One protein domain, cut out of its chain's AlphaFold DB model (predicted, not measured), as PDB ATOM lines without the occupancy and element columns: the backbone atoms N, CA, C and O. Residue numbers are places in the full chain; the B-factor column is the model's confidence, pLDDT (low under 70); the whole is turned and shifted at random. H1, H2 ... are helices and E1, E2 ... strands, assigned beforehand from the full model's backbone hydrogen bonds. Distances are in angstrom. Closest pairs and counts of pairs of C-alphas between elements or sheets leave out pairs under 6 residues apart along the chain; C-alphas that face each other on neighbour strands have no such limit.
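Overview. This is residues 5 to 74 of the 133 residues of an uncharacterized protein of Mycolicibacterium sp. (ex Dasyatis americana) (UniProt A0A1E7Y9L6). A short helix, H1, crosses one long helix, H2, near the long helix's middle, and a narrow two-stranded hairpin, E1 and E2, reaches away from the crossed pair like an arm. The far end of H2 sticks out with residues 64 to 70, and the tail after it turns back towards the beginning of H1. The printed part has 70 residues, with two named helices and two named strands in the order H1, E1, E2, H2; the sheet is E1 - E2, antiparallel, and the class is mostly helix. The whole is loose, with a radius of gyration of the C-alphas of 13.8 A, and flat, spanning 37 by 32 by 16 A.

Along the chain. H1 is residues 5 to 15, beginning at C-alpha 5 (-41.477, 13.858, 32.958) and measuring 15.5 A from first to last C-alpha. E1 is residues 18 to 21, 9.4 A long, with C-alpha 18 at (-39.445, 28.005, 45.648). E2 is residues 30 to 33 and is 9.5 A long. H2, the longest helix, is residues 44 to 68 and measures 34.5 A, ending at C-alpha 68 (-24.021, 10.034, 35.005); it has a kink of 28 degrees near residue 51.

Arrangement. H1 and H2 touch, with 21 pairs of C-alphas within 8 A, and the closest C-alphas are those of Thr 11 and Ala 55, 4.8 A apart. Their lines stand at a steep tilt of 45 degrees, and they run opposite ways. In H1 every O i to N i+4 pair is within hydrogen-bond range; in H2 it is 20 of 21. The closest C-alphas of H1 and E1 are those of Thr 13 and Leu 19, 6.6 A apart. E1 and E2 form a hairpin of antiparallel neighbour strands, at 147 degrees between their directions. C-alphas 18 and 33 face each other at 4.5 A. Across the pair, N 19 and O 32 at 2.9 A and N 21 and O 30 at 2.8 A are within hydrogen-bond range. H1 and E2 are apart, and so are E1 and H2.

Size, cuts and confidence. The two C-alphas farthest apart are those of Glu 25 and Glu 45, at 41.2 A, while the first and last printed C-alphas, Ser 5 and Ile 74, are 9.5 A apart. The link from H1 to E1 is tight, with 2 residues; those from E1 to E2, with 8, and from E2 to H2, with 10, are short. The printed part has no cut. Its mean pLDDT is 87.8, and no printed residue is under 70.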
ATOM      1  N   SER A   5     -40.535  13.616  31.855       90.19
ATOM      2  CA  SER A   5     -41.477  13.858  32.958       90.19
ATOM      3  C   SER A   5     -40.800  14.482  34.183       90.19
ATOM      4  O   SER A   5     -41.348  15.402  34.792       90.19
ATOM      5  N   PHE A   6     -39.587  14.036  34.522       91.25
ATOM      6  CA  PHE A   6     -38.781  14.627  35.590       91.25
ATOM      7  C   PHE A   6     -38.345  16.058  35.253       91.25
ATOM      8  O   PHE A   6     -38.465  16.955  36.093       91.25
ATOM      9  N   ILE A   7     -37.896  16.291  34.016       91.38
ATOM     10  CA  ILE A   7     -37.489  17.621  33.544       91.38
ATOM     11  C   ILE A   7     -38.666  18.601  33.605       91.38
ATOM     12  O   ILE A   7     -38.510  19.729  34.084       91.38
ATOM     13  N   ASP A   8     -39.852  18.175  33.172       92.19
ATOM     14  CA  ASP A   8     -41.064  18.996  33.191       92.19
ATOM     15  C   ASP A   8     -41.481  19.336  34.630       92.19
ATOM     16  O   ASP A   8     -41.754  20.502  34.939       92.19
ATOM     17  N   LEU A   9     -41.438  18.348  35.536       92.19
ATOM     18  CA  LEU A   9     -41.716  18.534  36.961       92.19
ATOM     19  C   LEU A   9     -40.775  19.567  37.594       92.19
ATOM     20  O   LEU A   9     -41.226  20.497  38.272       92.19
ATOM     21  N   LEU A  10     -39.465  19.426  37.382       91.25
ATOM     22  CA  LEU A  10     -38.478  20.361  37.922       91.25
ATOM     23  C   LEU A  10     -38.638  21.755  37.321       91.25
ATOM     24  O   LEU A  10     -38.627  22.740  38.056       91.25
ATOM     25  N   THR A  11     -38.858  21.844  36.009       90.81
ATOM     26  CA  THR A  11     -39.081  23.118  35.316       90.81
ATOM     27  C   THR A  11     -40.277  23.860  35.914       90.81
ATOM     28  O   THR A  11     -40.188  25.055  36.200       90.81
ATOM     29  N   GLN A  12     -41.390  23.159  36.153       89.00
ATOM     30  CA  GLN A  12     -42.569  23.734  36.799       89.00
ATOM     31  C   GLN A  12     -42.280  24.156  38.245       89.00
ATOM     32  O   GLN A  12     -42.693  25.237  38.668       89.00
ATOM     33  N   THR A  13     -41.540  23.337  38.991       88.56
ATOM     34  CA  THR A  13     -41.207  23.625  40.391       88.56
ATOM     35  C   THR A  13     -40.293  24.849  40.504       88.56
ATOM     36  O   THR A  13     -40.533  25.723  41.334       88.56
ATOM     37  N   PHE A  14     -39.290  24.990  39.633       87.44
ATOM     38  CA  PHE A  14     -38.421  26.169  39.623       87.44
ATOM     39  C   PHE A  14     -39.186  27.444  39.283       87.44
ATOM     40  O   PHE A  14     -39.008  28.447  39.970       87.44
ATOM     41  N   LYS A  15     -40.094  27.399  38.300       84.81
ATOM     42  CA  LYS A  15     -40.965  28.535  37.947       84.81
ATOM     43  C   LYS A  15     -41.837  29.018  39.108       84.81
ATOM     44  O   LYS A  15     -42.186  30.193  39.152       84.81
ATOM     45  N   ALA A  16     -42.162  28.147  40.065       83.31
ATOM     46  CA  ALA A  16     -42.874  28.538  41.282       83.31
ATOM     47  C   ALA A  16     -42.019  29.404  42.236       83.31
ATOM     48  O   ALA A  16     -42.523  29.900  43.243       83.31
ATOM     49  N   GLY A  17     -40.723  29.592  41.954       83.88
ATOM     50  CA  GLY A  17     -39.832  30.468  42.717       83.88
ATOM     51  C   GLY A  17     -39.491  29.948  44.116       83.88
ATOM     52  O   GLY A  17     -38.951  30.699  44.940       83.88
ATOM     53  N   SER A  18     -39.802  28.681  44.403       87.69
ATOM     54  CA  SER A  18     -39.445  28.005  45.648       87.69
ATOM     55  C   SER A  18     -39.397  26.486  45.485       87.69
ATOM     56  O   SER A  18     -40.177  25.916  44.726       87.69
ATOM     57  N   LEU A  19     -38.487  25.839  46.212       90.25
ATOM     58  CA  LEU A  19     -38.362  24.386  46.263       90.25
ATOM     59  C   LEU A  19     -38.922  23.853  47.584       90.25
ATOM     60  O   LEU A  19     -38.471  24.293  48.645       90.25
ATOM     61  N   PRO A  20     -39.874  22.908  47.562       92.00
ATOM     62  CA  PRO A  20     -40.362  22.289  48.784       92.00
ATOM     63  C   PRO A  20     -39.271  21.407  49.402       92.00
ATOM     64  O   PRO A  20     -38.738  20.509  48.752       92.00
ATOM     65  N   HIS A  21     -38.963  21.643  50.675       93.38
ATOM     66  CA  HIS A  21     -38.094  20.797  51.482       93.38
ATOM     67  C   HIS A  21     -38.952  19.986  52.465       93.38
ATOM     68  O   HIS A  21     -39.802  20.567  53.147       93.38
ATOM     69  N   PRO A  22     -38.737  18.665  52.598       95.00
ATOM     70  CA  PRO A  22     -39.559  17.806  53.460       95.00
ATOM     71  C   PRO A  22     -39.379  18.069  54.965       95.00
ATOM     72  O   PRO A  22     -40.079  17.474  55.776       95.00
ATOM     73  N   GLY A  23     -38.460  18.957  55.339       95.19
ATOM     74  CA  GLY A  23     -38.030  19.166  56.721       95.19
ATOM     75  C   GLY A  23     -36.858  18.258  57.092       95.19
ATOM     76  O   GLY A  23     -36.243  17.638  56.226       95.19
ATOM     77  N   ASP A  24     -36.531  18.229  58.376       93.81
ATOM     78  CA  ASP A  24     -35.505  17.375  58.974       93.81
ATOM     79  C   ASP A  24     -35.903  17.018  60.419       93.81
ATOM     80  O   ASP A  24     -37.000  17.354  60.867       93.81
ATOM     81  N   GLU A  25     -35.030  16.330  61.160       94.12
ATOM     82  CA  GLU A  25     -35.288  15.912  62.549       94.12
ATOM     83  C   GLU A  25     -35.683  17.070  63.482       94.12
ATOM     84  O   GLU A  25     -36.388  16.858  64.466       94.12
ATOM     85  N   ASN A  26     -35.255  18.297  63.172       94.44
ATOM     86  CA  ASN A  26     -35.427  19.473  64.019       94.44
ATOM     87  C   ASN A  26     -36.312  20.553  63.382       94.44
ATOM     88  O   ASN A  26     -36.543  21.596  64.003       94.44
ATOM     89  N   ARG A  27     -36.783  20.359  62.142       93.56
ATOM     90  CA  ARG A  27     -37.536  21.372  61.393       93.56
ATOM     91  C   ARG A  27     -38.691  20.755  60.606       93.56
ATOM     92  O   ARG A  27     -38.469  19.812  59.848       93.56
ATOM     93  N   PRO A  28     -39.907  21.323  60.698       95.25
ATOM     94  CA  PRO A  28     -41.017  20.901  59.850       95.25
ATOM     95  C   PRO A  28     -40.738  21.227  58.369       95.25
ATOM     96  O   PRO A  28     -39.825  22.006  58.084       95.25
ATOM     97  N   PRO A  29     -41.523  20.678  57.423       97.56
ATOM     98  CA  PRO A  29     -41.438  21.037  56.010       97.56
ATOM     99  C   PRO A  29     -41.451  22.552  55.783       97.56
ATOM    100  O   PRO A  29     -42.219  23.282  56.411       97.56
ATOM    101  N   TYR A  30     -40.612  23.027  54.865       94.06
ATOM    102  CA  TYR A  30     -40.483  24.449  54.549       94.06
ATOM    103  C   TYR A  30     -40.129  24.658  53.076       94.06
ATOM    104  O   TYR A  30     -39.676  23.742  52.396       94.06
ATOM    105  N   ALA A  31     -40.340  25.870  52.570       92.31
ATOM    106  CA  ALA A  31     -39.998  26.227  51.199       92.31
ATOM    107  C   ALA A  31     -38.628  26.915  51.155       92.31
ATOM    108  O   ALA A  31     -38.407  27.908  51.849       92.31
ATOM    109  N   ILE A  32     -37.720  26.412  50.321       90.75
ATOM    110  CA  ILE A  32     -36.441  27.056  50.020       90.75
ATOM    111  C   ILE A  32     -36.700  28.114  48.940       90.75
ATOM    112  O   ILE A  32     -37.127  27.756  47.840       90.75
ATOM    113  N   PRO A  33     -36.475  29.414  49.208       87.94
ATOM    114  CA  PRO A  33     -36.650  30.448  48.199       87.94
ATOM    115  C   PRO A  33     -35.690  30.250  47.025       87.94
ATOM    116  O   PRO A  33     -34.504  30.009  47.233       87.94
ATOM    117  N   MET A  34     -36.185  30.455  45.803       86.25
ATOM    118  CA  MET A  34     -35.387  30.442  44.573       86.25
ATOM    119  C   MET A  34     -35.481  31.813  43.885       86.25
ATOM    120  O   MET A  34     -36.215  31.962  42.907       86.25
ATOM    121  N   PRO A  35     -34.785  32.853  44.394       78.56
ATOM    122  CA  PRO A  35     -34.974  34.230  43.937       78.56
ATOM    123  C   PRO A  35     -34.754  34.426  42.434       78.56
ATOM    124  O   PRO A  35     -35.476  35.205  41.823       78.56
ATOM    125  N   GLY A  36     -33.817  33.681  41.837       78.00
ATOM    126  CA  GLY A  36     -33.503  33.747  40.404       78.00
ATOM    127  C   GLY A  36     -34.594  33.217  39.467       78.00
ATOM    128  O   GLY A  36     -34.474  33.386  38.261       78.00
ATOM    129  N   PHE A  37     -35.654  32.603  40.003       81.62
ATOM    130  CA  PHE A  37     -36.773  32.063  39.226       81.62
ATOM    131  C   PHE A  37     -38.119  32.702  39.595       81.62
ATOM    132  O   PHE A  37     -39.179  32.175  39.263       81.62
ATOM    133  N   ARG A  38     -38.110  33.836  40.306       74.56
ATOM    134  CA  ARG A  38     -39.336  34.570  40.643       74.56
ATOM    135  C   ARG A  38     -39.766  35.454  39.475       74.56
ATOM    136  O   ARG A  38     -39.044  36.369  39.105       74.56
ATOM    137  N   GLY A  39     -40.975  35.228  38.959       70.62
ATOM    138  CA  GLY A  39     -41.588  36.058  37.907       70.62
ATOM    139  C   GLY A  39     -42.272  37.330  38.410       70.62
ATOM    140  O   GLY A  39     -42.910  38.036  37.637       70.62
ATOM    141  N   THR A  40     -42.190  37.635  39.707       73.88
ATOM    142  CA  THR A  40     -42.849  38.808  40.297       73.88
ATOM    143  C   THR A  40     -42.329  40.099  39.666       73.88
ATOM    144  O   THR A  40     -41.155  40.424  39.829       73.88
ATOM    145  N   GLY A  41     -43.212  40.839  38.989       72.31
ATOM    146  CA  GLY A  41     -42.878  42.085  38.290       72.31
ATOM    147  C   GLY A  41     -42.485  41.920  36.815       72.31
ATOM    148  O   GLY A  41     -42.173  42.923  36.181       72.31
ATOM    149  N   MET A  42     -42.513  40.698  36.269       78.56
ATOM    150  CA  MET A  42     -42.313  40.417  34.839       78.56
ATOM    151  C   MET A  42     -43.658  40.242  34.124       78.56
ATOM    152  O   MET A  42     -44.632  39.807  34.740       78.56
ATOM    153  N   SER A  43     -43.715  40.548  32.823       80.50
ATOM    154  CA  SER A  43     -44.821  40.066  31.983       80.50
ATOM    155  C   SER A  43     -44.721  38.549  31.786       80.50
ATOM    156  O   SER A  43     -43.640  37.975  31.923       80.50
ATOM    157  N   ASP A  44     -45.826  37.891  31.425       78.25
ATOM    158  CA  ASP A  44     -45.841  36.438  31.194       78.25
ATOM    159  C   ASP A  44     -44.847  36.011  30.100       78.25
ATOM    160  O   ASP A  44     -44.177  34.987  30.235       78.25
ATOM    161  N   GLU A  45     -44.695  36.821  29.049       79.94
ATOM    162  CA  GLU A  45     -43.723  36.588  27.973       79.94
ATOM    163  C   GLU A  45     -42.280  36.661  28.490       79.94
ATOM    164  O   GLU A  45     -41.492  35.748  28.248       79.94
ATOM    165  N   GLN A  46     -41.949  37.686  29.281       77.00
ATOM    166  CA  GLN A  46     -40.619  37.843  29.883       77.00
ATOM    167  C   GLN A  46     -40.317  36.745  30.907       77.00
ATOM    168  O   GLN A  46     -39.202  36.224  30.960       77.00
ATOM    169  N   ALA A  47     -41.313  36.362  31.709       78.12
ATOM    170  CA  ALA A  47     -41.189  35.267  32.657       78.12
ATOM    171  C   ALA A  47     -40.953  33.942  31.919       78.12
ATOM    172  O   ALA A  47     -40.074  33.167  32.292       78.12
ATOM    173  N   GLN A  48     -41.681  33.680  30.836       75.62
ATOM    174  CA  GLN A  48     -41.500  32.461  30.061       75.62
ATOM    175  C   GLN A  48     -40.134  32.413  29.362       75.62
ATOM    176  O   GLN A  48     -39.484  31.367  29.392       75.62
ATOM    177  N   GLU A  49     -39.681  33.521  28.777       80.12
ATOM    178  CA  GLU A  49     -38.399  33.597  28.075       80.12
ATOM    179  C   GLU A  49     -37.215  33.479  29.044       80.12
ATOM    180  O   GLU A  49     -36.344  32.630  28.864       80.12
ATOM    181  N   MET A  50     -37.203  34.257  30.131       76.06
ATOM    182  CA  MET A  50     -36.063  34.282  31.051       76.06
ATOM    183  C   MET A  50     -36.101  33.148  32.078       76.06
ATOM    184  O   MET A  50     -35.118  32.425  32.251       76.06
ATOM    185  N   ILE A  51     -37.231  32.965  32.763       82.75
ATOM    186  CA  ILE A  51     -37.357  31.980  33.847       82.75
ATOM    187  C   ILE A  51     -37.615  30.596  33.266       82.75
ATOM    188  O   ILE A  51     -37.070  29.617  33.769       82.75
ATOM    189  N   GLY A  52     -38.406  30.492  32.196       81.06
ATOM    190  CA  GLY A  52     -38.720  29.206  31.583       81.06
ATOM    191  C   GLY A  52     -37.520  28.530  30.931       81.06
ATOM    192  O   GLY A  52     -37.312  27.339  31.167       81.06
ATOM    193  N   MET A  53     -36.698  29.271  30.180       84.38
ATOM    194  CA  MET A  53     -35.465  28.714  29.609       84.38
ATOM    195  C   MET A  53     -34.446  28.354  30.688       84.38
ATOM    196  O   MET A  53     -33.874  27.264  30.651       84.38
ATOM    197  N   ALA A  54     -34.247  29.227  31.680       86.44
ATOM    198  CA  ALA A  54     -33.352  28.930  32.793       86.44
ATOM    199  C   ALA A  54     -33.818  27.686  33.566       86.44
ATOM    200  O   ALA A  54     -33.012  26.801  33.841       86.44
ATOM    201  N   ALA A  55     -35.113  27.582  33.878       87.94
ATOM    202  CA  ALA A  55     -35.671  26.455  34.621       87.94
ATOM    203  C   ALA A  55     -35.468  25.133  33.874       87.94
ATOM    204  O   ALA A  55     -35.059  24.146  34.485       87.94
ATOM    205  N   LYS A  56     -35.673  25.138  32.552       90.38
ATOM    206  CA  LYS A  56     -35.423  23.974  31.702       90.38
ATOM    207  C   LYS A  56     -33.947  23.560  31.713       90.38
ATOM    208  O   LYS A  56     -33.658  22.395  31.956       90.38
ATOM    209  N   ASN A  57     -33.019  24.503  31.540       90.88
ATOM    210  CA  ASN A  57     -31.580  24.205  31.552       90.88
ATOM    211  C   ASN A  57     -31.121  23.608  32.891       90.88
ATOM    212  O   ASN A  57     -30.315  22.681  32.920       90.88
ATOM    213  N   TRP A  58     -31.637  24.122  34.012       91.44
ATOM    214  CA  TRP A  58     -31.347  23.565  35.334       91.44
ATOM    215  C   TRP A  58     -31.932  22.161  35.512       91.44
ATOM    216  O   TRP A  58     -31.266  21.295  36.073       91.44
ATOM    217  N   ALA A  59     -33.153  21.928  35.030       91.81
ATOM    218  CA  ALA A  59     -33.789  20.619  35.089       91.81
ATOM    219  C   ALA A  59     -33.018  19.570  34.266       91.81
ATOM    220  O   ALA A  59     -32.732  18.490  34.777       91.81
ATOM    221  N   GLU A  60     -32.605  19.915  33.044       93.12
ATOM    222  CA  GLU A  60     -31.766  19.063  32.187       93.12
ATOM    223  C   GLU A  60     -30.391  18.787  32.816       93.12
ATOM    224  O   GLU A  60     -29.917  17.652  32.806       93.12
ATOM    225  N   ALA A  61     -29.757  19.801  33.415       93.88
ATOM    226  CA  ALA A  61     -28.476  19.626  34.097       93.88
ATOM    227  C   ALA A  61     -28.584  18.673  35.299       93.88
ATOM    228  O   ALA A  61     -27.695  17.850  35.517       93.88
ATOM    229  N   LEU A  62     -29.666  18.761  36.077       92.88
ATOM    230  CA  LEU A  62     -29.901  17.866  37.209       92.88
ATOM    231  C   LEU A  62     -30.194  16.432  36.763       92.88
ATOM    232  O   LEU A  62     -29.654  15.505  37.365       92.88
ATOM    233  N   ASP A  63     -30.995  16.248  35.712       94.00
ATOM    234  CA  ASP A  63     -31.235  14.926  35.119       94.00
ATOM    235  C   ASP A  63     -29.923  14.284  34.650       94.00
ATOM    236  O   ASP A  63     -29.608  13.155  35.025       94.00
ATOM    237  N   HIS A  64     -29.078  15.053  33.957       94.25
ATOM    238  CA  HIS A  64     -27.770  14.576  33.517       94.25
ATOM    239  C   HIS A  64     -26.863  14.148  34.684       94.25
ATOM    240  O   HIS A  64     -26.189  13.122  34.599       94.25
ATOM    241  N   VAL A  65     -26.853  14.893  35.797       96.00
ATOM    242  CA  VAL A  65     -26.087  14.519  37.002       96.00
ATOM    243  C   VAL A  65     -26.580  13.196  37.595       96.00
ATOM    244  O   VAL A  65     -25.766  12.387  38.045       96.00
ATOM    245  N   VAL A  66     -27.896  12.961  37.604       94.06
ATOM    246  CA  VAL A  66     -28.486  11.701  38.083       94.06
ATOM    247  C   VAL A  66     -28.083  10.536  37.175       94.06
ATOM    248  O   VAL A  66     -27.612   9.514  37.683       94.06
ATOM    249  N   ASP A  67     -28.200  10.713  35.859       93.06
ATOM    250  CA  ASP A  67     -27.876   9.694  34.855       93.06
ATOM    251  C   ASP A  67     -26.389   9.299  34.890       93.06
ATOM    252  O   ASP A  67     -26.055   8.120  35.027       93.06
ATOM    253  N   VAL A  68     -25.475  10.278  34.907       94.94
ATOM    254  CA  VAL A  68     -24.021  10.034  35.005       94.94
ATOM    255  C   VAL A  68     -23.644   9.302  36.298       94.94
ATOM    256  O   VAL A  68     -22.684   8.530  36.318       94.94
ATOM    257  N   ALA A  69     -24.407   9.486  37.378       95.88
ATOM    258  CA  ALA A  69     -24.212   8.759  38.630       95.88
ATOM    259  C   ALA A  69     -24.743   7.307  38.596       95.88
ATOM    260  O   ALA A  69     -24.738   6.636  39.633       95.88
ATOM    261  N   GLY A  70     -25.225   6.824  37.443       92.44
ATOM    262  CA  GLY A  70     -25.824   5.500  37.283       92.44
ATOM    263  C   GLY A  70     -27.141   5.352  38.045       92.44
ATOM    264  O   GLY A  70     -27.501   4.250  38.467       92.44
ATOM    265  N   LYS A  71     -27.827   6.468  38.305       92.75
ATOM    266  CA  LYS A  71     -29.119   6.506  38.990       92.75
ATOM    267  C   LYS A  71     -30.208   6.808  37.971       92.75
ATOM    268  O   LYS A  71     -29.958   7.407  36.937       92.75
ATOM    269  N   THR A  72     -31.433   6.414  38.290       90.38
ATOM    270  CA  THR A  72     -32.611   6.755  37.491       90.38
ATOM    271  C   THR A  72     -33.721   7.263  38.400       90.38
ATOM    272  O   THR A  72     -33.841   6.817  39.546       90.38
ATOM    273  N   VAL A  73     -34.513   8.211  37.903       90.50
ATOM    274  CA  VAL A  73     -35.761   8.630  38.546       90.50
ATOM    275  C   VAL A  73     -36.893   7.895  37.845       90.50
ATOM    276  O   VAL A  73     -37.048   8.013  36.636       90.50
ATOM    277  N   ILE A  74     -37.662   7.138  38.619       90.44
ATOM    278  CA  ILE A  74     -38.830   6.386  38.159       90.44
ATOM    279  C   ILE A  74     -40.037   6.836  38.976       90.44
ATOM    280  O   ILE A  74     -39.935   7.034  40.195       90.44
TER     281      ILE A  74